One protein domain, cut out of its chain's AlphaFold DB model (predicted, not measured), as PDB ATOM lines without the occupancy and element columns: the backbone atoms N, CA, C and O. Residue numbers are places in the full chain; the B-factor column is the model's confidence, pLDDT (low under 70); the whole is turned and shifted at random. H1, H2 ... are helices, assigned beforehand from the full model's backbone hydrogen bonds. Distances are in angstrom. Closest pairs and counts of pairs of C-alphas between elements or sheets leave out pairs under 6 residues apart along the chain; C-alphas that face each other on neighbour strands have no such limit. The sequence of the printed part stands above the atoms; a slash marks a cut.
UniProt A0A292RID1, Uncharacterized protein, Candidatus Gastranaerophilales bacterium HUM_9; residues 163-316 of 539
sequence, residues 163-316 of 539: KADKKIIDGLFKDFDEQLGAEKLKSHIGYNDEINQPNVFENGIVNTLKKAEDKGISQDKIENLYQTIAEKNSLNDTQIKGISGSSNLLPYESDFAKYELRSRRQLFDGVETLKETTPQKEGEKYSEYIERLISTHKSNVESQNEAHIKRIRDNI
ATOM      1  N   LYS A 163     -75.441  25.744  -6.822       90.62
ATOM      2  CA  LYS A 163     -75.421  27.128  -6.341       90.62
ATOM      3  C   LYS A 163     -75.126  27.223  -4.840       90.62
ATOM      4  O   LYS A 163     -74.445  28.161  -4.420       90.62
ATOM      5  N   ALA A 164     -75.647  26.296  -4.036       88.56
ATOM      6  CA  ALA A 164     -75.375  26.232  -2.602       88.56
ATOM      7  C   ALA A 164     -73.904  25.884  -2.330       88.56
ATOM      8  O   ALA A 164     -73.240  26.609  -1.588       88.56
ATOM      9  N   ASP A 165     -73.382  24.859  -3.005       89.31
ATOM     10  CA  ASP A 165     -71.984  24.437  -2.915       89.31
ATOM     11  C   ASP A 165     -71.050  25.563  -3.346       89.31
ATOM     12  O   ASP A 165     -70.113  25.892  -2.627       89.31
ATOM     13  N   LYS A 166     -71.352  26.235  -4.466       90.56
ATOM     14  CA  LYS A 166     -70.584  27.398  -4.920       90.56
ATOM     15  C   LYS A 166     -70.535  28.494  -3.858       90.56
ATOM     16  O   LYS A 166     -69.467  29.009  -3.568       90.56
ATOM     17  N   LYS A 167     -71.668  28.828  -3.232       91.75
ATOM     18  CA  LYS A 167     -71.709  29.838  -2.164       91.75
ATOM     19  C   LYS A 167     -70.854  29.432  -0.957       91.75
ATOM     20  O   LYS A 167     -70.232  30.292  -0.337       91.75
ATOM     21  N   ILE A 168     -70.848  28.146  -0.608       90.00
ATOM     22  CA  ILE A 168     -70.005  27.611   0.466       90.00
ATOM     23  C   ILE A 168     -68.527  27.729   0.087       90.00
ATOM     24  O   ILE A 168     -67.752  28.230   0.898       90.00
ATOM     25  N   ILE A 169     -68.156  27.309  -1.123       89.06
ATOM     26  CA  ILE A 169     -66.785  27.354  -1.646       89.06
ATOM     27  C   ILE A 169     -66.282  28.796  -1.724       89.06
ATOM     28  O   ILE A 169     -65.219  29.083  -1.188       89.06
ATOM     29  N   ASP A 170     -67.063  29.714  -2.299       88.38
ATOM     30  CA  ASP A 170     -66.719  31.139  -2.384       88.38
ATOM     31  C   ASP A 170     -66.508  31.738  -0.981       88.38
ATOM     32  O   ASP A 170     -65.583  32.519  -0.767       88.38
ATOM     33  N   GLY A 171     -67.336  31.345  -0.004       88.25
ATOM     34  CA  GLY A 171     -67.183  31.753   1.393       88.25
ATOM     35  C   GLY A 171     -65.920  31.192   2.047       88.25
ATOM     36  O   GLY A 171     -65.178  31.938   2.671       88.25
ATOM     37  N   LEU A 172     -65.636  29.900   1.861       87.94
ATOM     38  CA  LEU A 172     -64.420  29.263   2.378       87.94
ATOM     39  C   LEU A 172     -63.155  29.852   1.750       87.94
ATOM     40  O   LEU A 172     -62.174  30.081   2.450       87.94
ATOM     41  N   PHE A 173     -63.188  30.122   0.444       83.88
ATOM     42  CA  PHE A 173     -62.085  30.753  -0.267       83.88
ATOM     43  C   PHE A 173     -61.855  32.182   0.233       83.88
ATOM     44  O   PHE A 173     -60.716  32.585   0.453       83.88
ATOM     45  N   LYS A 174     -62.934  32.941   0.452       84.75
ATOM     46  CA  LYS A 174     -62.856  34.281   1.031       84.75
ATOM     47  C   LYS A 174     -62.268  34.248   2.443       84.75
ATOM     48  O   LYS A 174     -61.370  35.030   2.717       84.75
ATOM     49  N   ASP A 175     -62.722  33.337   3.301       82.25
ATOM     50  CA  ASP A 175     -62.176  33.181   4.654       82.25
ATOM     51  C   ASP A 175     -60.678  32.835   4.605       82.25
ATOM     52  O   ASP A 175     -59.888  33.405   5.354       82.25
ATOM     53  N   PHE A 176     -60.275  31.937   3.697       82.75
ATOM     54  CA  PHE A 176     -58.873  31.579   3.471       82.75
ATOM     55  C   PHE A 176     -58.036  32.793   3.041       82.75
ATOM     56  O   PHE A 176     -56.981  33.043   3.618       82.75
ATOM     57  N   ASP A 177     -58.506  33.576   2.069       76.19
ATOM     58  CA  ASP A 177     -57.775  34.743   1.562       76.19
ATOM     59  C   ASP A 177     -57.808  35.939   2.536       76.19
ATOM     60  O   ASP A 177     -56.842  36.684   2.646       76.19
ATOM     61  N   GLU A 178     -58.862  36.120   3.331       73.88
ATOM     62  CA  GLU A 178     -58.881  37.153   4.376       73.88
ATOM     63  C   GLU A 178     -57.916  36.827   5.521       73.88
ATOM     64  O   GLU A 178     -57.256  37.740   6.039       73.88
ATOM     65  N   GLN A 179     -57.826  35.541   5.884       69.06
ATOM     66  CA  GLN A 179     -56.973  35.043   6.961       69.06
ATOM     67  C   GLN A 179     -55.512  34.906   6.548       69.06
ATOM     68  O   GLN A 179     -54.658  35.174   7.373       69.06
ATOM     69  N   LEU A 180     -55.198  34.499   5.314       67.19
ATOM     70  CA  LEU A 180     -53.850  34.042   4.917       67.19
ATOM     71  C   LEU A 180     -53.309  34.769   3.670       67.19
ATOM     72  O   LEU A 180     -52.300  34.363   3.083       67.19
ATOM     73  N   GLY A 181     -54.016  35.826   3.265       61.75
ATOM     74  CA  GLY A 181     -54.172  36.338   1.906       61.75
ATOM     75  C   GLY A 181     -52.966  36.426   0.998       61.75
ATOM     76  O   GLY A 181     -52.030  37.186   1.241       61.75
ATOM     77  N   ALA A 182     -53.086  35.755  -0.147       54.69
ATOM     78  CA  ALA A 182     -52.204  35.955  -1.287       54.69
ATOM     79  C   ALA A 182     -52.445  37.326  -1.944       54.69
ATOM     80  O   ALA A 182     -51.517  37.875  -2.533       54.69
ATOM     81  N   GLU A 183     -53.657  37.897  -1.859       56.41
ATOM     82  CA  GLU A 183     -53.938  39.244  -2.383       56.41
ATOM     83  C   GLU A 183     -53.354  40.359  -1.505       56.41
ATOM     84  O   GLU A 183     -52.716  41.257  -2.050       56.41
ATOM     85  N   LYS A 184     -53.449  40.261  -0.169       58.50
ATOM     86  CA  LYS A 184     -52.809  41.219   0.760       58.50
ATOM     87  C   LYS A 184     -51.286  41.255   0.587       58.50
ATOM     88  O   LYS A 184     -50.715  42.330   0.442       58.50
ATOM     89  N   LEU A 185     -50.650  40.083   0.483       56.19
ATOM     90  CA  LEU A 185     -49.214  39.948   0.183       56.19
ATOM     91  C   LEU A 185     -48.813  40.591  -1.159       56.19
ATOM     92  O   LEU A 185     -47.691  41.070  -1.299       56.19
ATOM     93  N   LYS A 186     -49.720  40.627  -2.146       55.44
ATOM     94  CA  LYS A 186     -49.490  41.245  -3.467       55.44
ATOM     95  C   LYS A 186     -49.750  42.755  -3.486       55.44
ATOM     96  O   LYS A 186     -49.249  43.426  -4.386       55.44
ATOM     97  N   SER A 187     -50.562  43.288  -2.568       52.16
ATOM     98  CA  SER A 187     -51.218  44.592  -2.739       52.16
ATOM     99  C   SER A 187     -50.910  45.647  -1.676       52.16
ATOM    100  O   SER A 187     -51.686  46.595  -1.641       52.16
ATOM    101  N   HIS A 188     -49.845  45.509  -0.872       50.19
ATOM    102  CA  HIS A 188     -49.273  46.421   0.153       50.19
ATOM    103  C   HIS A 188     -49.181  45.706   1.515       50.19
ATOM    104  O   HIS A 188     -50.204  45.368   2.097       50.19
ATOM    105  N   ILE A 189     -47.961  45.533   2.030       51.91
ATOM    106  CA  ILE A 189     -47.700  45.120   3.418       51.91
ATOM    107  C   ILE A 189     -47.609  46.400   4.259       51.91
ATOM    108  O   ILE A 189     -46.764  47.252   4.002       51.91
ATOM    109  N   GLY A 190     -48.511  46.597   5.217       47.75
ATOM    110  CA  GLY A 190     -48.307  47.604   6.258       47.75
ATOM    111  C   GLY A 190     -47.386  47.062   7.351       47.75
ATOM    112  O   GLY A 190     -47.396  45.866   7.619       47.75
ATOM    113  N   TYR A 191     -46.669  47.950   8.048       38.84
ATOM    114  CA  TYR A 191     -45.739  47.650   9.160       38.84
ATOM    115  C   TYR A 191     -46.340  46.798  10.310       38.84
ATOM    116  O   TYR A 191     -45.617  46.355  11.189       38.84
ATOM    117  N   ASN A 192     -47.661  46.570  10.320       42.38
ATOM    118  CA  ASN A 192     -48.400  45.850  11.366       42.38
ATOM    119  C   ASN A 192     -49.238  44.670  10.840       42.38
ATOM    120  O   ASN A 192     -50.020  44.101  11.604       42.38
ATOM    121  N   ASP A 193     -49.158  44.332   9.553       50.69
ATOM    122  CA  ASP A 193     -49.878  43.164   9.054       50.69
ATOM    123  C   ASP A 193     -49.082  41.921   9.454       50.69
ATOM    124  O   ASP A 193     -47.999  41.688   8.926       50.69
ATOM    125  N   GLU A 194     -49.596  41.138  10.409       50.91
ATOM    126  CA  GLU A 194     -49.048  39.826  10.761       50.91
ATOM    127  C   GLU A 194     -49.004  38.966   9.491       50.91
ATOM    128  O   GLU A 194     -50.010  38.392   9.057       50.91
ATOM    129  N   ILE A 195     -47.846  38.927   8.832       51.66
ATOM    130  CA  ILE A 195     -47.672  38.094   7.654       51.66
ATOM    131  C   ILE A 195     -47.684  36.652   8.148       51.66
ATOM    132  O   ILE A 195     -46.791  36.197   8.862       51.66
ATOM    133  N   ASN A 196     -48.749  35.942   7.790       54.12
ATOM    134  CA  ASN A 196     -48.950  34.570   8.217       54.12
ATOM    135  C   ASN A 196     -47.868  33.673   7.625       54.12
ATOM    136  O   ASN A 196     -47.781  33.523   6.410       54.12
ATOM    137  N   GLN A 197     -47.074  33.093   8.521       58.88
ATOM    138  CA  GLN A 197     -45.939  32.228   8.224       58.88
ATOM    139  C   GLN A 197     -46.312  30.996   7.379       58.88
ATOM    140  O   GLN A 197     -47.471  30.563   7.432       58.88
ATOM    141  N   PRO A 198     -45.328  30.320   6.746       62.31
ATOM    142  CA  PRO A 198     -45.566  29.130   5.925       62.31
ATOM    143  C   PRO A 198     -46.392  28.047   6.635       62.31
ATOM    144  O   PRO A 198     -47.343  27.517   6.071       62.31
ATOM    145  N   ASN A 199     -46.126  27.799   7.924       66.12
ATOM    146  CA  ASN A 199     -46.880  26.824   8.723       66.12
ATOM    147  C   ASN A 199     -48.364  27.209   8.891       66.12
ATOM    148  O   ASN A 199     -49.239  26.345   8.951       66.12
ATOM    149  N   VAL A 200     -48.673  28.504   9.009       72.12
ATOM    150  CA  VAL A 200     -50.058  28.985   9.138       72.12
ATOM    151  C   VAL A 200     -50.785  28.809   7.805       72.12
ATOM    152  O   VAL A 200     -51.937  28.374   7.783       72.12
ATOM    153  N   PHE A 201     -50.092  29.066   6.694       78.31
ATOM    154  CA  PHE A 201     -50.601  28.831   5.348       78.31
ATOM    155  C   PHE A 201     -50.871  27.342   5.072       78.31
ATOM    156  O   PHE A 201     -51.980  26.992   4.664       78.31
ATOM    157  N   GLU A 202     -49.908  26.462   5.363       81.81
ATOM    158  CA  GLU A 202     -50.026  24.998   5.241       81.81
ATOM    159  C   GLU A 202     -51.253  24.463   5.992       81.81
ATOM    160  O   GLU A 202     -52.130  23.814   5.412       81.81
ATOM    161  N   ASN A 203     -51.360  24.811   7.278       84.69
ATOM    162  CA  ASN A 203     -52.501  24.440   8.112       84.69
ATOM    163  C   ASN A 203     -53.804  25.047   7.588       84.69
ATOM    164  O   ASN A 203     -54.862  24.422   7.647       84.69
ATOM    165  N   GLY A 204     -53.736  26.265   7.058       86.19
ATOM    166  CA  GLY A 204     -54.847  26.957   6.429       86.19
ATOM    167  C   GLY A 204     -55.449  26.200   5.252       86.19
ATOM    168  O   GLY A 204     -56.674  26.074   5.177       86.19
ATOM    169  N   ILE A 205     -54.605  25.658   4.367       89.69
ATOM    170  CA  ILE A 205     -55.042  24.837   3.228       89.69
ATOM    171  C   ILE A 205     -55.809  23.625   3.754       89.69
ATOM    172  O   ILE A 205     -56.984  23.448   3.429       89.69
ATOM    173  N   VAL A 206     -55.176  22.829   4.619       92.62
ATOM    174  CA  VAL A 206     -55.762  21.591   5.155       92.62
ATOM    175  C   VAL A 206     -57.074  21.876   5.888       92.62
ATOM    176  O   VAL A 206     -58.080  21.211   5.641       92.62
ATOM    177  N   ASN A 207     -57.112  22.908   6.731       92.19
ATOM    178  CA  ASN A 207     -58.317  23.310   7.456       92.19
ATOM    179  C   ASN A 207     -59.448  23.749   6.521       92.19
ATOM    180  O   ASN A 207     -60.618  23.499   6.806       92.19
ATOM    181  N   THR A 208     -59.119  24.401   5.407       92.44
ATOM    182  CA  THR A 208     -60.104  24.836   4.410       92.44
ATOM    183  C   THR A 208     -60.739  23.635   3.716       92.44
ATOM    184  O   THR A 208     -61.965  23.582   3.586       92.44
ATOM    185  N   LEU A 209     -59.931  22.636   3.356       95.00
ATOM    186  CA  LEU A 209     -60.416  21.385   2.771       95.00
ATOM    187  C   LEU A 209     -61.259  20.583   3.777       95.00
ATOM    188  O   LEU A 209     -62.373  20.189   3.441       95.00
ATOM    189  N   LYS A 210     -60.806  20.441   5.034       95.81
ATOM    190  CA  LYS A 210     -61.573  19.783   6.115       95.81
ATOM    191  C   LYS A 210     -62.939  20.447   6.325       95.81
ATOM    192  O   LYS A 210     -63.962  19.772   6.358       95.81
ATOM    193  N   LYS A 211     -62.992  21.784   6.365       94.94
ATOM    194  CA  LYS A 211     -64.259  22.533   6.468       94.94
ATOM    195  C   LYS A 211     -65.186  22.309   5.269       94.94
ATOM    196  O   LYS A 211     -66.403  22.370   5.441       94.94
ATOM    197  N   ALA A 212     -64.651  22.121   4.061       93.50
ATOM    198  CA  ALA A 212     -65.460  21.805   2.885       93.50
ATOM    199  C   ALA A 212     -66.057  20.391   2.994       93.50
ATOM    200  O   ALA A 212     -67.255  20.216   2.764       93.50
ATOM    201  N   GLU A 213     -65.258  19.417   3.432       95.38
ATOM    202  CA  GLU A 213     -65.698  18.039   3.690       95.38
ATOM    203  C   GLU A 213     -66.780  17.979   4.775       95.38
ATOM    204  O   GLU A 213     -67.822  17.355   4.572       95.38
ATOM    205  N   ASP A 214     -66.593  18.688   5.890       95.50
ATOM    206  CA  ASP A 214     -67.560  18.744   6.996       95.50
ATOM    207  C   ASP A 214     -68.891  19.393   6.584       95.50
ATOM    208  O   ASP A 214     -69.948  19.088   7.139       95.50
ATOM    209  N   LYS A 215     -68.860  20.279   5.581       94.06
ATOM    210  CA  LYS A 215     -70.055  20.883   4.972       94.06
ATOM    211  C   LYS A 215     -70.701  19.996   3.899       94.06
ATOM    212  O   LYS A 215     -71.685  20.419   3.296       94.06
ATOM    213  N   GLY A 216     -70.183  18.788   3.673       92.38
ATOM    214  CA  GLY A 216     -70.733  17.818   2.726       92.38
ATOM    215  C   GLY A 216     -70.456  18.148   1.259       92.38
ATOM    216  O   GLY A 216     -71.188  17.677   0.389       92.38
ATOM    217  N   ILE A 217     -69.436  18.963   0.971       94.56
ATOM    218  CA  ILE A 217     -69.017  19.242  -0.405       94.56
ATOM    219  C   ILE A 217     -68.426  17.966  -1.015       94.56
ATOM    220  O   ILE A 217     -67.691  17.228  -0.362       94.56
ATOM    221  N   SER A 218     -68.763  17.698  -2.275       92.81
ATOM    222  CA  SER A 218     -68.274  16.527  -2.996       92.81
ATOM    223  C   SER A 218     -66.770  16.611  -3.278       92.81
ATOM    224  O   SER A 218     -66.205  17.697  -3.431       92.81
ATOM    225  N   GLN A 219     -66.113  15.452  -3.358       93.31
ATOM    226  CA  GLN A 219     -64.661  15.363  -3.516       93.31
ATOM    227  C   GLN A 219     -64.146  16.099  -4.766       93.31
ATOM    228  O   GLN A 219     -63.202  16.873  -4.660       93.31
ATOM    229  N   ASP A 220     -64.807  15.948  -5.914       93.50
ATOM    230  CA  ASP A 220     -64.472  16.645  -7.167       93.50
ATOM    231  C   ASP A 220     -64.445  18.176  -7.005       93.50
ATOM    232  O   ASP A 220     -63.621  18.877  -7.595       93.50
ATOM    233  N   LYS A 221     -65.327  18.730  -6.171       93.25
ATOM    234  CA  LYS A 221     -65.366  20.170  -5.886       93.25
ATOM    235  C   LYS A 221     -64.288  20.596  -4.895       93.25
ATOM    236  O   LYS A 221     -63.775  21.706  -5.012       93.25
ATOM    237  N   ILE A 222     -63.931  19.733  -3.945       94.00
ATOM    238  CA  ILE A 222     -62.822  19.968  -3.007       94.00
ATOM    239  C   ILE A 222     -61.483  19.954  -3.755       94.00
ATOM    240  O   ILE A 222     -60.650  20.831  -3.531       94.00
ATOM    241  N   GLU A 223     -61.306  19.022  -4.691       94.12
ATOM    242  CA  GLU A 223     -60.154  18.967  -5.599       94.12
ATOM    243  C   GLU A 223     -60.021  20.265  -6.408       94.12
ATOM    244  O   GLU A 223     -58.956  20.883  -6.424       94.12
ATOM    245  N   ASN A 224     -61.122  20.746  -6.993       92.50
ATOM    246  CA  ASN A 224     -61.148  22.022  -7.717       92.50
ATOM    247  C   ASN A 224     -60.845  23.235  -6.818       92.50
ATOM    248  O   ASN A 224     -60.175  24.176  -7.252       92.50
ATOM    249  N   LEU A 225     -61.318  23.236  -5.565       91.31
ATOM    250  CA  LEU A 225     -60.990  24.281  -4.591       91.31
ATOM    251  C   LEU A 225     -59.486  24.301  -4.299       91.31
ATOM    252  O   LEU A 225     -58.870  25.364  -4.365       91.31
ATOM    253  N   TYR A 226     -58.888  23.140  -4.030       93.12
ATOM    254  CA  TYR A 226     -57.442  23.027  -3.850       93.12
ATOM    255  C   TYR A 226     -56.682  23.539  -5.081       93.12
ATOM    256  O   TYR A 226     -55.783  24.367  -4.938       93.12
ATOM    257  N   GLN A 227     -57.090  23.126  -6.285       91.44
ATOM    258  CA  GLN A 227     -56.457  23.555  -7.532       91.44
ATOM    259  C   GLN A 227     -56.528  25.079  -7.715       91.44
ATOM    260  O   GLN A 227     -55.535  25.715  -8.053       91.44
ATOM    261  N   THR A 228     -57.670  25.690  -7.391       88.44
ATOM    262  CA  THR A 228     -57.843  27.151  -7.431       88.44
ATOM    263  C   THR A 228     -56.898  27.866  -6.456       88.44
ATOM    264  O   THR A 228     -56.334  28.916  -6.778       88.44
ATOM    265  N   ILE A 229     -56.715  27.312  -5.251       87.00
ATOM    266  CA  ILE A 229     -55.765  27.843  -4.264       87.00
ATOM    267  C   ILE A 229     -54.330  27.719  -4.797       87.00
ATOM    268  O   ILE A 229     -53.578  28.696  -4.729       87.00
ATOM    269  N   ALA A 230     -53.962  26.564  -5.356       86.81
ATOM    270  CA  ALA A 230     -52.640  26.313  -5.923       86.81
ATOM    271  C   ALA A 230     -52.324  27.279  -7.077       86.81
ATOM    272  O   ALA A 230     -51.292  27.953  -7.061       86.81
ATOM    273  N   GLU A 231     -53.243  27.446  -8.028       85.19
ATOM    274  CA  GLU A 231     -53.086  28.347  -9.178       85.19
ATOM    275  C   GLU A 231     -52.865  29.802  -8.753       85.19
ATOM    276  O   GLU A 231     -51.976  30.483  -9.268       85.19
ATOM    277  N   LYS A 232     -53.608  30.290  -7.752       79.69
ATOM    278  CA  LYS A 232     -53.448  31.664  -7.245       79.69
ATOM    279  C   LYS A 232     -52.110  31.924  -6.543       79.69
ATOM    280  O   LYS A 232     -51.709  33.094  -6.431       79.69
ATOM    281  N   ASN A 233     -51.442  30.864  -6.086       78.38
ATOM    282  CA  ASN A 233     -50.139  30.900  -5.419       78.38
ATOM    283  C   ASN A 233     -48.980  30.433  -6.324       78.38
ATOM    284  O   ASN A 233     -47.821  30.542  -5.930       78.38
ATOM    285  N   SER A 234     -49.262  30.000  -7.555       78.75
ATOM    286  CA  SER A 234     -48.268  29.580  -8.553       78.75
ATOM    287  C   SER A 234     -47.680  30.783  -9.303       78.75
ATOM    288  O   SER A 234     -47.838  30.932 -10.515       78.75
ATOM    289  N   LEU A 235     -47.038  31.701  -8.574       78.44
ATOM    290  CA  LEU A 235     -46.431  32.906  -9.154       78.44
ATOM    291  C   LEU A 235     -45.049  32.615  -9.747       78.44
ATOM    292  O   LEU A 235     -44.181  32.044  -9.088       78.44
ATOM    293  N   ASN A 236     -44.787  33.082 -10.964       81.94
ATOM    294  CA  ASN A 236     -43.454  32.970 -11.551       81.94
ATOM    295  C   ASN A 236     -42.460  33.978 -10.943       81.94
ATOM    296  O   ASN A 236     -42.839  34.959 -10.299       81.94
ATOM    297  N   ASP A 237     -41.167  33.761 -11.188       76.94
ATOM    298  CA  ASP A 237     -40.101  34.592 -10.617       76.94
ATOM    299  C   ASP A 237     -40.210  36.060 -11.041       76.94
ATOM    300  O   ASP A 237     -39.863  36.945 -10.266       76.94
ATOM    301  N   THR A 238     -40.716  36.344 -12.243       79.19
ATOM    302  CA  THR A 238     -40.950  37.716 -12.714       79.19
ATOM    303  C   THR A 238     -42.058  38.398 -11.915       79.19
ATOM    304  O   THR A 238     -41.907  39.558 -11.540       79.19
ATOM    305  N   GLN A 239     -43.149  37.690 -11.615       76.50
ATOM    306  CA  GLN A 239     -44.250  38.196 -10.794       76.50
ATOM    307  C   GLN A 239     -43.800  38.435  -9.352       76.50
ATOM    308  O   GLN A 239     -44.112  39.481  -8.793       76.50
ATOM    309  N   ILE A 240     -43.024  37.511  -8.779       74.06
ATOM    310  CA  ILE A 240     -42.470  37.650  -7.424       74.06
ATOM    311  C   ILE A 240     -41.475  38.819  -7.368       74.06
ATOM    312  O   ILE A 240     -41.551  39.651  -6.468       74.06
ATOM    313  N   LYS A 241     -40.583  38.946  -8.360       70.12
ATOM    314  CA  LYS A 241     -39.650  40.084  -8.469       70.12
ATOM    315  C   LYS A 241     -40.373  41.415  -8.680       70.12
ATOM    316  O   LYS A 241     -39.912  42.435  -8.191       70.12
ATOM    317  N   GLY A 242     -41.521  41.422  -9.356       66.12
ATOM    318  CA  GLY A 242     -42.334  42.625  -9.561       66.12
ATOM    319  C   GLY A 242     -42.888  43.249  -8.273       66.12
ATOM    320  O   GLY A 242     -43.286  44.412  -8.294       66.12
ATOM    321  N   ILE A 243     -42.883  42.518  -7.153       63.00
ATOM    322  CA  ILE A 243     -43.360  43.007  -5.850       63.00
ATOM    323  C   ILE A 243     -42.411  44.067  -5.269       63.00
ATOM    324  O   ILE A 243     -42.861  44.965  -4.560       63.00
ATOM    325  N   SER A 244     -41.124  44.077  -5.643       52.72
ATOM    326  CA  SER A 244     -40.135  45.060  -5.160       52.72
ATOM    327  C   SER A 244     -40.228  46.446  -5.818       52.72
ATOM    328  O   SER A 244     -39.218  47.115  -6.025       52.72
ATOM    329  N   GLY A 245     -41.432  46.890  -6.172       47.62
ATOM    330  CA  GLY A 245     -41.671  48.168  -6.845       47.62
ATOM    331  C   GLY A 245     -42.731  49.053  -6.193       47.62
ATOM    332  O   GLY A 245     -42.881  50.202  -6.610       47.62
ATOM    333  N   SER A 246     -43.470  48.573  -5.185       47.00
ATOM    334  CA  SER A 246     -44.388  49.445  -4.448       47.00
ATOM    335  C   SER A 246     -43.566  50.388  -3.573       47.00
ATOM    336  O   SER A 246     -42.887  49.940  -2.654       47.00
ATOM    337  N   SER A 247     -43.639  51.690  -3.850       48.03
ATOM    338  CA  SER A 247     -42.866  52.785  -3.234       48.03
ATOM    339  C   SER A 247     -42.969  52.925  -1.707       48.03
ATOM    340  O   SER A 247     -42.442  53.887  -1.158       48.03
ATOM    341  N   ASN A 248     -43.675  52.014  -1.038       52.72
ATOM    342  CA  ASN A 248     -44.104  52.130   0.349       52.72
ATOM    343  C   ASN A 248     -43.556  51.016   1.260       52.72
ATOM    344  O   ASN A 248     -43.837  51.069   2.449       52.72
ATOM    345  N   LEU A 249     -42.811  50.031   0.731       51.53
ATOM    346  CA  LEU A 249     -42.238  48.937   1.530       51.53
ATOM    347  C   LEU A 249     -40.766  49.175   1.847       51.53
ATOM    348  O   LEU A 249     -39.997  49.601   0.978       51.53
ATOM    349  N   LEU A 250     -40.367  48.844   3.073       55.09
ATOM    350  CA  LEU A 250     -38.959  48.754   3.437       55.09
ATOM    351  C   LEU A 250     -38.324  47.526   2.746       55.09
ATOM    352  O   LEU A 250     -39.009  46.530   2.492       55.09
ATOM    353  N   PRO A 251     -37.021  47.557   2.416       56.25
ATOM    354  CA  PRO A 251     -36.367  46.470   1.678       56.25
ATOM    355  C   PRO A 251     -36.538  45.076   2.308       56.25
ATOM    356  O   PRO A 251     -36.874  44.134   1.588       56.25
ATOM    357  N   TYR A 252     -36.437  44.953   3.637       56.00
ATOM    358  CA  TYR A 252     -36.635  43.680   4.344       56.00
ATOM    359  C   TYR A 252     -38.084  43.163   4.279       56.00
ATOM    360  O   TYR A 252     -38.297  41.956   4.192       56.00
ATOM    361  N   GLU A 253     -39.088  44.049   4.257       58.81
ATOM    362  CA  GLU A 253     -40.502  43.673   4.088       58.81
ATOM    363  C   GLU A 253     -40.733  43.106   2.683       58.81
ATOM    364  O   GLU A 253     -41.480  42.143   2.493       58.81
ATOM    365  N   SER A 254     -40.033  43.666   1.690       63.78
ATOM    366  CA  SER A 254     -40.076  43.170   0.315       63.78
ATOM    367  C   SER A 254     -39.456  41.777   0.187       63.78
ATOM    368  O   SER A 254     -39.994  40.933  -0.531       63.78
ATOM    369  N   ASP A 255     -38.365  41.504   0.902       65.50
ATOM    370  CA  ASP A 255     -37.702  40.200   0.872       65.50
ATOM    371  C   ASP A 255     -38.495  39.145   1.653       65.50
ATOM    372  O   ASP A 255     -38.605  38.007   1.188       65.50
ATOM    373  N   PHE A 256     -39.161  39.541   2.744       67.31
ATOM    374  CA  PHE A 256     -40.134  38.703   3.447       67.31
ATOM    375  C   PHE A 256     -41.265  38.254   2.524       67.31
ATOM    376  O   PHE A 256     -41.525  37.057   2.389       67.31
ATOM    377  N   ALA A 257     -41.905  39.197   1.831       70.94
ATOM    378  CA  ALA A 257     -43.002  38.894   0.916       70.94
ATOM    379  C   ALA A 257     -42.580  37.921  -0.192       70.94
ATOM    380  O   ALA A 257     -43.293  36.965  -0.510       70.94
ATOM    381  N   LYS A 258     -41.400  38.151  -0.783       74.12
ATOM    382  CA  LYS A 258     -40.851  37.286  -1.835       74.12
ATOM    383  C   LYS A 258     -40.576  35.884  -1.311       74.12
ATOM    384  O   LYS A 258     -40.896  34.919  -2.002       74.12
ATOM    385  N   TYR A 259     -39.973  35.764  -0.130       74.88
ATOM    386  CA  TYR A 259     -39.674  34.468   0.467       74.88
ATOM    387  C   TYR A 259     -40.940  33.679   0.777       74.88
ATOM    388  O   TYR A 259     -41.023  32.506   0.417       74.88
ATOM    389  N   GLU A 260     -41.938  34.325   1.374       76.25
ATOM    390  CA  GLU A 260     -43.221  33.697   1.682       76.25
ATOM    391  C   GLU A 260     -43.878  33.169   0.399       76.25
ATOM    392  O   GLU A 260     -44.257  32.004   0.313       76.25
ATOM    393  N   LEU A 261     -43.924  33.980  -0.662       78.75
ATOM    394  CA  LEU A 261     -44.496  33.562  -1.945       78.75
ATOM    395  C   LEU A 261     -43.697  32.443  -2.626       78.75
ATOM    396  O   LEU A 261     -44.296  31.544  -3.217       78.75
ATOM    397  N   ARG A 262     -42.362  32.459  -2.527       80.31
ATOM    398  CA  ARG A 262     -41.511  31.359  -3.009       80.31
ATOM    399  C   ARG A 262     -41.757  30.079  -2.226       80.31
ATOM    400  O   ARG A 262     -41.892  29.033  -2.848       80.31
ATOM    401  N   SER A 263     -41.862  30.167  -0.905       80.38
ATOM    402  CA  SER A 263     -42.129  29.027  -0.023       80.38
ATOM    403  C   SER A 263     -43.491  28.409  -0.329       80.38
ATOM    404  O   SER A 263     -43.595  27.198  -0.509       80.38
ATOM    405  N   ARG A 264     -44.530  29.238  -0.512       84.94
ATOM    406  CA  ARG A 264     -45.863  28.781  -0.941       84.94
ATOM    407  C   ARG A 264     -45.823  28.090  -2.297       84.94
ATOM    408  O   ARG A 264     -46.407  27.022  -2.452       84.94
ATOM    409  N   ARG A 265     -45.134  28.676  -3.279       86.25
ATOM    410  CA  ARG A 265     -44.964  28.052  -4.595       86.25
ATOM    411  C   ARG A 265     -44.234  26.714  -4.491       86.25
ATOM    412  O   ARG A 265     -44.714  25.739  -5.050       86.25
ATOM    413  N   GLN A 266     -43.115  26.657  -3.770       86.81
ATOM    414  CA  GLN A 266     -42.335  25.430  -3.579       86.81
ATOM    415  C   GLN A 266     -43.164  24.326  -2.923       86.81
ATOM    416  O   GLN A 266     -43.084  23.177  -3.354       86.81
ATOM    417  N   LEU A 267     -43.999  24.685  -1.945       89.56
ATOM    418  CA  LEU A 267     -44.951  23.768  -1.331       89.56
ATOM    419  C   LEU A 267     -45.914  23.186  -2.373       89.56
ATOM    420  O   LEU A 267     -46.063  21.968  -2.434       89.56
ATOM    421  N   PHE A 268     -46.556  24.021  -3.199       91.50
ATOM    422  CA  PHE A 268     -47.481  23.533  -4.230       91.50
ATOM    423  C   PHE A 268     -46.777  22.707  -5.301       91.50
ATOM    424  O   PHE A 268     -47.222  21.598  -5.573       91.50
ATOM    425  N   ASP A 269     -45.662  23.190  -5.851       90.50
ATOM    426  CA  ASP A 269     -44.869  22.462  -6.849       90.50
ATOM    427  C   ASP A 269     -44.445  21.086  -6.297       90.50
ATOM    428  O   ASP A 269     -44.536  20.061  -6.978       90.50
ATOM    429  N   GLY A 270     -44.031  21.046  -5.027       91.88
ATOM    430  CA  GLY A 270     -43.649  19.829  -4.324       91.88
ATOM    431  C   GLY A 270     -44.810  18.866  -4.082       91.88
ATOM    432  O   GLY A 270     -44.662  17.666  -4.319       91.88
ATOM    433  N   VAL A 271     -45.963  19.366  -3.639       94.75
ATOM    434  CA  VAL A 271     -47.171  18.553  -3.435       94.75
ATOM    435  C   VAL A 271     -47.702  18.020  -4.767       94.75
ATOM    436  O   VAL A 271     -48.005  16.830  -4.848       94.75
ATOM    437  N   GLU A 272     -47.748  18.840  -5.818       93.44
ATOM    438  CA  GLU A 272     -48.175  18.411  -7.154       93.44
ATOM    439  C   GLU A 272     -47.258  17.334  -7.726       93.44
ATOM    440  O   GLU A 272     -47.743  16.301  -8.184       93.44
ATOM    441  N   THR A 273     -45.942  17.502  -7.589       94.31
ATOM    442  CA  THR A 273     -44.973  16.466  -7.976       94.31
ATOM    443  C   THR A 273     -45.228  15.158  -7.218       94.31
ATOM    444  O   THR A 273     -45.208  14.076  -7.800       94.31
ATOM    445  N   LEU A 274     -45.505  15.226  -5.911       96.19
ATOM    446  CA  LEU A 274     -45.767  14.027  -5.114       96.19
ATOM    447  C   LEU A 274     -47.082  13.329  -5.485       96.19
ATOM    448  O   LEU A 274     -47.151  12.108  -5.328       96.19
ATOM    449  N   LYS A 275     -48.101  14.045  -5.990       94.94
ATOM    450  CA  LYS A 275     -49.363  13.436  -6.461       94.94
ATOM    451  C   LYS A 275     -49.137  12.484  -7.632       94.94
ATOM    452  O   LYS A 275     -49.868  11.504  -7.753       94.94
ATOM    453  N   GLU A 276     -48.123  12.731  -8.460       93.88
ATOM    454  CA  GLU A 276     -47.787  11.870  -9.602       93.88
ATOM    455  C   GLU A 276     -47.306  10.479  -9.162       93.88
ATOM    456  O   GLU A 276     -47.554   9.485  -9.845       93.88
ATOM    457  N   THR A 277     -46.634  10.391  -8.009       94.88
ATOM    458  CA  THR A 277     -46.027   9.144  -7.512       94.88
ATOM    459  C   THR A 277     -46.724   8.562  -6.288       94.88
ATOM    460  O   THR A 277     -46.454   7.420  -5.913       94.88
ATOM    461  N   THR A 278     -47.597   9.329  -5.639       95.00
ATOM    462  CA  THR A 278     -48.171   8.990  -4.336       95.00
ATOM    463  C   THR A 278     -49.690   9.117  -4.391       95.00
ATOM    464  O   THR A 278     -50.209  10.144  -3.976       95.00
ATOM    465  N   PRO A 279     -50.431   8.103  -4.865       94.94
ATOM    466  CA  PRO A 279     -51.880   8.213  -5.002       94.94
ATOM    467  C   PRO A 279     -52.601   8.357  -3.651       94.94
ATOM    468  O   PRO A 279     -52.093   7.973  -2.587       94.94
ATOM    469  N   GLN A 280     -53.827   8.882  -3.712       96.00
ATOM    470  CA  GLN A 280     -54.774   8.862  -2.598       96.00
ATOM    471  C   GLN A 280     -55.126   7.411  -2.248       96.00
ATOM    472  O   GLN A 280     -55.376   6.586  -3.133       96.00
ATOM    473  N   LYS A 281     -55.120   7.081  -0.955       95.88
ATOM    474  CA  LYS A 281     -55.468   5.736  -0.478       95.88
ATOM    475  C   LYS A 281     -56.980   5.531  -0.529       95.88
ATOM    476  O   LYS A 281     -57.759   6.473  -0.411       95.88
ATOM    477  N   GLU A 282     -57.409   4.279  -0.657       94.56
ATOM    478  CA  GLU A 282     -58.832   3.942  -0.616       94.56
ATOM    479  C   GLU A 282     -59.461   4.385   0.718       94.56
ATOM    480  O   GLU A 282     -58.962   4.046   1.792       94.56
ATOM    481  N   GLY A 283     -60.542   5.168   0.643       93.12
ATOM    482  CA  GLY A 283     -61.261   5.695   1.808       93.12
ATOM    483  C   GLY A 283     -60.599   6.883   2.521       93.12
ATOM    484  O   GLY A 283     -61.188   7.403   3.465       93.12
ATOM    485  N   GLU A 284     -59.417   7.326   2.086       96.00
ATOM    486  CA  GLU A 284     -58.752   8.529   2.607       96.00
ATOM    487  C   GLU A 284     -59.511   9.774   2.149       96.00
ATOM    488  O   GLU A 284     -59.878   9.879   0.975       96.00
ATOM    489  N   LYS A 285     -59.749  10.730   3.048       96.94
ATOM    490  CA  LYS A 285     -60.329  12.019   2.655       96.94
ATOM    491  C   LYS A 285     -59.324  12.830   1.836       96.94
ATOM    492  O   LYS A 285     -58.114  12.684   2.004       96.94
ATOM    493  N   TYR A 286     -59.798  13.726   0.971       96.62
ATOM    494  CA  TYR A 286     -58.884  14.522   0.147       96.62
ATOM    495  C   TYR A 286     -58.036  15.477   1.003       96.62
ATOM    496  O   TYR A 286     -56.854  15.675   0.729       96.62
ATOM    497  N   SER A 287     -58.596  16.020   2.087       96.12
ATOM    498  CA  SER A 287     -57.843  16.844   3.037       96.12
ATOM    499  C   SER A 287     -56.704  16.080   3.727       96.12
ATOM    500  O   SER A 287     -55.602  16.614   3.844       96.12
ATOM    501  N   GLU A 288     -56.941  14.826   4.124       97.06
ATOM    502  CA  GLU A 288     -55.947  13.927   4.734       97.06
ATOM    503  C   GLU A 288     -54.856  13.552   3.730       97.06
ATOM    504  O   GLU A 288     -53.669  13.528   4.065       97.06
ATOM    505  N   TYR A 289     -55.250  13.316   2.477       97.88
ATOM    506  CA  TYR A 289     -54.323  13.078   1.383       97.88
ATOM    507  C   TYR A 289     -53.370  14.265   1.190       97.88
ATOM    508  O   TYR A 289     -52.153  14.077   1.230       97.88
ATOM    509  N   ILE A 290     -53.899  15.487   1.066       97.00
ATOM    510  CA  ILE A 290     -53.083  16.703   0.931       97.00
ATOM    511  C   ILE A 290     -52.197  16.929   2.163       97.00
ATOM    512  O   ILE A 290     -51.011  17.209   2.008       97.00
ATOM    513  N   GLU A 291     -52.718  16.750   3.378       96.69
ATOM    514  CA  GLU A 291     -51.943  16.866   4.627       96.69
ATOM    515  C   GLU A 291     -50.752  15.894   4.656       96.69
ATOM    516  O   GLU A 291     -49.624  16.279   4.981       96.69
ATOM    517  N   ARG A 292     -50.963  14.644   4.230       97.19
ATOM    518  CA  ARG A 292     -49.902  13.638   4.110       97.19
ATOM    519  C   ARG A 292     -48.850  14.024   3.071       97.19
ATOM    520  O   ARG A 292     -47.660  13.802   3.308       97.19
ATOM    521  N   LEU A 293     -49.257  14.587   1.933       97.12
ATOM    522  CA  LEU A 293     -48.322  15.057   0.909       97.12
ATOM    523  C   LEU A 293     -47.505  16.260   1.387       97.12
ATOM    524  O   LEU A 293     -46.293  16.264   1.188       97.12
ATOM    525  N   ILE A 294     -48.127  17.224   2.073       94.88
ATOM    526  CA  ILE A 294     -47.434  18.362   2.702       94.88
ATOM    527  C   ILE A 294     -46.390  17.854   3.703       94.88
ATOM    528  O   ILE A 294     -45.224  18.237   3.634       94.88
ATOM    529  N   SER A 295     -46.773  16.927   4.585       94.38
ATOM    530  CA  SER A 295     -45.850  16.328   5.560       94.38
ATOM    531  C   SER A 295     -44.683  15.595   4.885       94.38
ATOM    532  O   SER A 295     -43.533  15.735   5.303       94.38
ATOM    533  N   THR A 296     -44.955  14.864   3.801       95.12
ATOM    534  CA  THR A 296     -43.924  14.168   3.016       95.12
ATOM    535  C   THR A 296     -42.983  15.160   2.330       95.12
ATOM    536  O   THR A 296     -41.766  14.993   2.382       95.12
ATOM    537  N   HIS A 297     -43.526  16.217   1.720       93.62
ATOM    538  CA  HIS A 297     -42.738  17.282   1.108       93.62
ATOM    539  C   HIS A 297     -41.813  17.942   2.134       93.62
ATOM    540  O   HIS A 297     -40.618  18.063   1.881       93.62
ATOM    541  N   LYS A 298     -42.335  18.276   3.319       90.31
ATOM    542  CA  LYS A 298     -41.552  18.858   4.413       90.31
ATOM    543  C   LYS A 298     -40.388  17.962   4.832       90.31
ATOM    544  O   LYS A 298     -39.255  18.427   4.884       90.31
ATOM    545  N   SER A 299     -40.639  16.669   5.034       91.56
ATOM    546  CA  SER A 299     -39.583  15.707   5.369       91.56
ATOM    547  C   SER A 299     -38.524  15.583   4.261       91.56
ATOM    548  O   SER A 299     -37.327  15.484   4.545       91.56
ATOM    549  N   ASN A 300     -38.937  15.651   2.990       91.25
ATOM    550  CA  ASN A 300     -38.008  15.669   1.860       91.25
ATOM    551  C   ASN A 300     -37.151  16.944   1.846       91.25
ATOM    552  O   ASN A 300     -35.943  16.850   1.631       91.25
ATOM    553  N   VAL A 301     -37.746  18.114   2.097       86.06
ATOM    554  CA  VAL A 301     -37.025  19.395   2.199       86.06
ATOM    555  C   VAL A 301     -36.038  19.372   3.368       86.06
ATOM    556  O   VAL A 301     -34.881  19.740   3.192       86.06
ATOM    557  N   GLU A 302     -36.446  18.874   4.536       84.12
ATOM    558  CA  GLU A 302     -35.563  18.698   5.698       84.12
ATOM    559  C   GLU A 302     -34.371  17.792   5.361       84.12
ATOM    560  O   GLU A 302     -33.222  18.175   5.576       84.12
ATOM    561  N   SER A 303     -34.619  16.647   4.722       86.25
ATOM    562  CA  SER A 303     -33.561  15.722   4.291       86.25
ATOM    563  C   SER A 303     -32.610  16.359   3.268       86.25
ATOM    564  O   SER A 303     -31.394  16.148   3.307       86.25
ATOM    565  N   GLN A 304     -33.141  17.161   2.340       84.44
ATOM    566  CA  GLN A 304     -32.335  17.919   1.381       84.44
ATOM    567  C   GLN A 304     -31.489  18.991   2.071       84.44
ATOM    568  O   GLN A 304     -30.321  19.150   1.711       84.44
ATOM    569  N   ASN A 305     -32.039  19.680   3.073       80.44
ATOM    570  CA  ASN A 305     -31.326  20.667   3.882       80.44
ATOM    571  C   ASN A 305     -30.207  20.013   4.699       80.44
ATOM    572  O   ASN A 305     -29.088  20.520   4.712       80.44
ATOM    573  N   GLU A 306     -30.450  18.858   5.314       82.06
ATOM    574  CA  GLU A 306     -29.411  18.097   6.014       82.06
ATOM    575  C   GLU A 306     -28.289  17.664   5.067       82.06
ATOM    576  O   GLU A 306     -27.107  17.860   5.364       82.06
ATOM    577  N   ALA A 307     -28.640  17.127   3.895       82.50
ATOM    578  CA  ALA A 307     -27.664  16.770   2.870       82.50
ATOM    579  C   ALA A 307     -26.884  18.000   2.383       82.50
ATOM    580  O   ALA A 307     -25.677  17.921   2.141       82.50
ATOM    581  N   HIS A 308     -27.554  19.142   2.259       80.88
ATOM    582  CA  HIS A 308     -26.945  20.408   1.888       80.88
ATOM    583  C   HIS A 308     -25.942  20.889   2.948       80.88
ATOM    584  O   HIS A 308     -24.777  21.108   2.617       80.88
ATOM    585  N   ILE A 309     -26.343  20.947   4.218       79.94
ATOM    586  CA  ILE A 309     -25.471  21.287   5.352       79.94
ATOM    587  C   ILE A 309     -24.281  20.328   5.421       79.94
ATOM    588  O   ILE A 309     -23.146  20.750   5.644       79.94
ATOM    589  N   LYS A 310     -24.513  19.030   5.199       85.06
ATOM    590  CA  LYS A 310     -23.440  18.036   5.155       85.06
ATOM    591  C   LYS A 310     -22.423  18.357   4.057       85.06
ATOM    592  O   LYS A 310     -21.231  18.321   4.336       85.06
ATOM    593  N   ARG A 311     -22.861  18.727   2.848       84.31
ATOM    594  CA  ARG A 311     -21.943  19.133   1.764       84.31
ATOM    595  C   ARG A 311     -21.103  20.350   2.137       84.31
ATOM    596  O   ARG A 311     -19.920  20.367   1.822       84.31
ATOM    597  N   ILE A 312     -21.689  21.346   2.806       83.44
ATOM    598  CA  ILE A 312     -20.928  22.503   3.300       83.44
ATOM    599  C   ILE A 312     -19.847  22.027   4.274       83.44
ATOM    600  O   ILE A 312     -18.677  22.349   4.086       83.44
ATOM    601  N   ARG A 313     -20.218  21.210   5.269       82.69
ATOM    602  CA  ARG A 313     -19.275  20.655   6.258       82.69
ATOM    603  C   ARG A 313     -18.148  19.859   5.614       82.69
ATOM    604  O   ARG A 313     -16.999  20.036   6.002       82.69
ATOM    605  N   ASP A 314     -18.469  19.029   4.626       83.94
ATOM    606  CA  ASP A 314     -17.491  18.211   3.905       83.94
ATOM    607  C   ASP A 314     -16.485  19.072   3.105       83.94
ATOM    608  O   ASP A 314     -15.357  18.639   2.876       83.94
ATOM    609  N   ASN A 315     -16.870  20.294   2.716       82.69
ATOM    610  CA  ASN A 315     -16.020  21.247   1.993       82.69
ATOM    611  C   ASN A 315     -15.199  22.168   2.909       82.69
ATOM    612  O   ASN A 315     -14.395  22.953   2.411       82.69
ATOM    613  N   ILE A 316     -15.404  22.110   4.228       87.31
ATOM    614  CA  ILE A 316     -14.639  22.915   5.178       87.31
ATOM    615  C   ILE A 316     -13.363  22.166   5.566       87.31
ATOM    616  O   ILE A 316     -13.389  21.050   6.084       87.31
TER     617      ILE A 316
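This is residues 163 to 316 of the 539 residues of an uncharacterized protein of Candidatus Gastranaerophilales bacterium HUM_9 (UniProt A0A292RID1). Three helices, H1, H3 and H4, make an up-and-down bundle with their centres in a triangle, and the long helix H6 runs past the end of it where H3 begins and H4 ends. H7 folds back after H6, crosses it and packs on H3 with its first part, while residues 302 to 316 stick out as an arm; the short H5 packs on H6. The printed part has 154 residues with seven named helices, H1 to H7 in order along the chain, and no named strand; the class is all helix. The whole is compact, with a radius of gyration of the C-alphas of 17.4 A, and spans 54 by 42 by 25 A.

H1, residues 163 to 180, begins at C-alpha 163 at (-75.421, 27.128, -6.341) and is 25.3 A long from first to last C-alpha. H2 is residues 182 to 186. H3, residues 198 to 214, is 24.3 A long, and H4, residues 219 to 233, is 21.4 A. H5 is residues 237 to 241. H6, residues 251 to 277, measures 39.6 A and begins at C-alpha 251 at (-36.367, 46.470, 1.678). H7, residues 286 to 314, is the longest helix at 41.7 A and ends at C-alpha 314 at (-17.491, 18.211, 3.905).

In the up-and-down bundle of H1, H3 and H4, each helix runs against the one before it. H1 touches H3 at a shallow tilt of 18 degrees, opposite ways, with the C-alphas of Leu 180 and Phe 201 closest at 6.2 A. H3 and H4 form a helical hairpin at 24 degrees, closest at the C-alphas of Leu 209 and Ile 222, 6.4 A. H2 is close to H6 but not clearly touching; the C-alphas of Leu 185 and Ala 257 are closest at 6.3 A. H5 touches H6, closest at the C-alphas of Ile 240 and Lys 258, 5.8 A. H6 touches H3 at a steep tilt of 49 degrees, with the C-alphas of Pro 198 and Glu 260 closest at 6.7 A. H6 and H7 touch at a steep tilt of 66 degrees, with Val 271 and Leu 293 closest at 5.7 A between C-alphas. H7 touches H3 with residues 286 to 294 alone, at 17 degrees, opposite ways; the C-alphas of Leu 209 and Ser 287 are closest at 5.2 A. H1 is apart from H7. Every O i to N i+4 pair is within hydrogen-bond range in H1, H2, H3, H4, H5 and H7; in H6 it is 21 of 23.

The two C-alphas farthest apart are those of Lys 163 and Ile 316, 62.0 A. The printed part has no cut. The link from H2 to H3, 11 residues, is long. Residues 302 to 316, of which 302 to 314 belong to H7, stand free. The mean pLDDT of the printed part is 80.5; residues 179 to 199 and 242 to 256 are under 70.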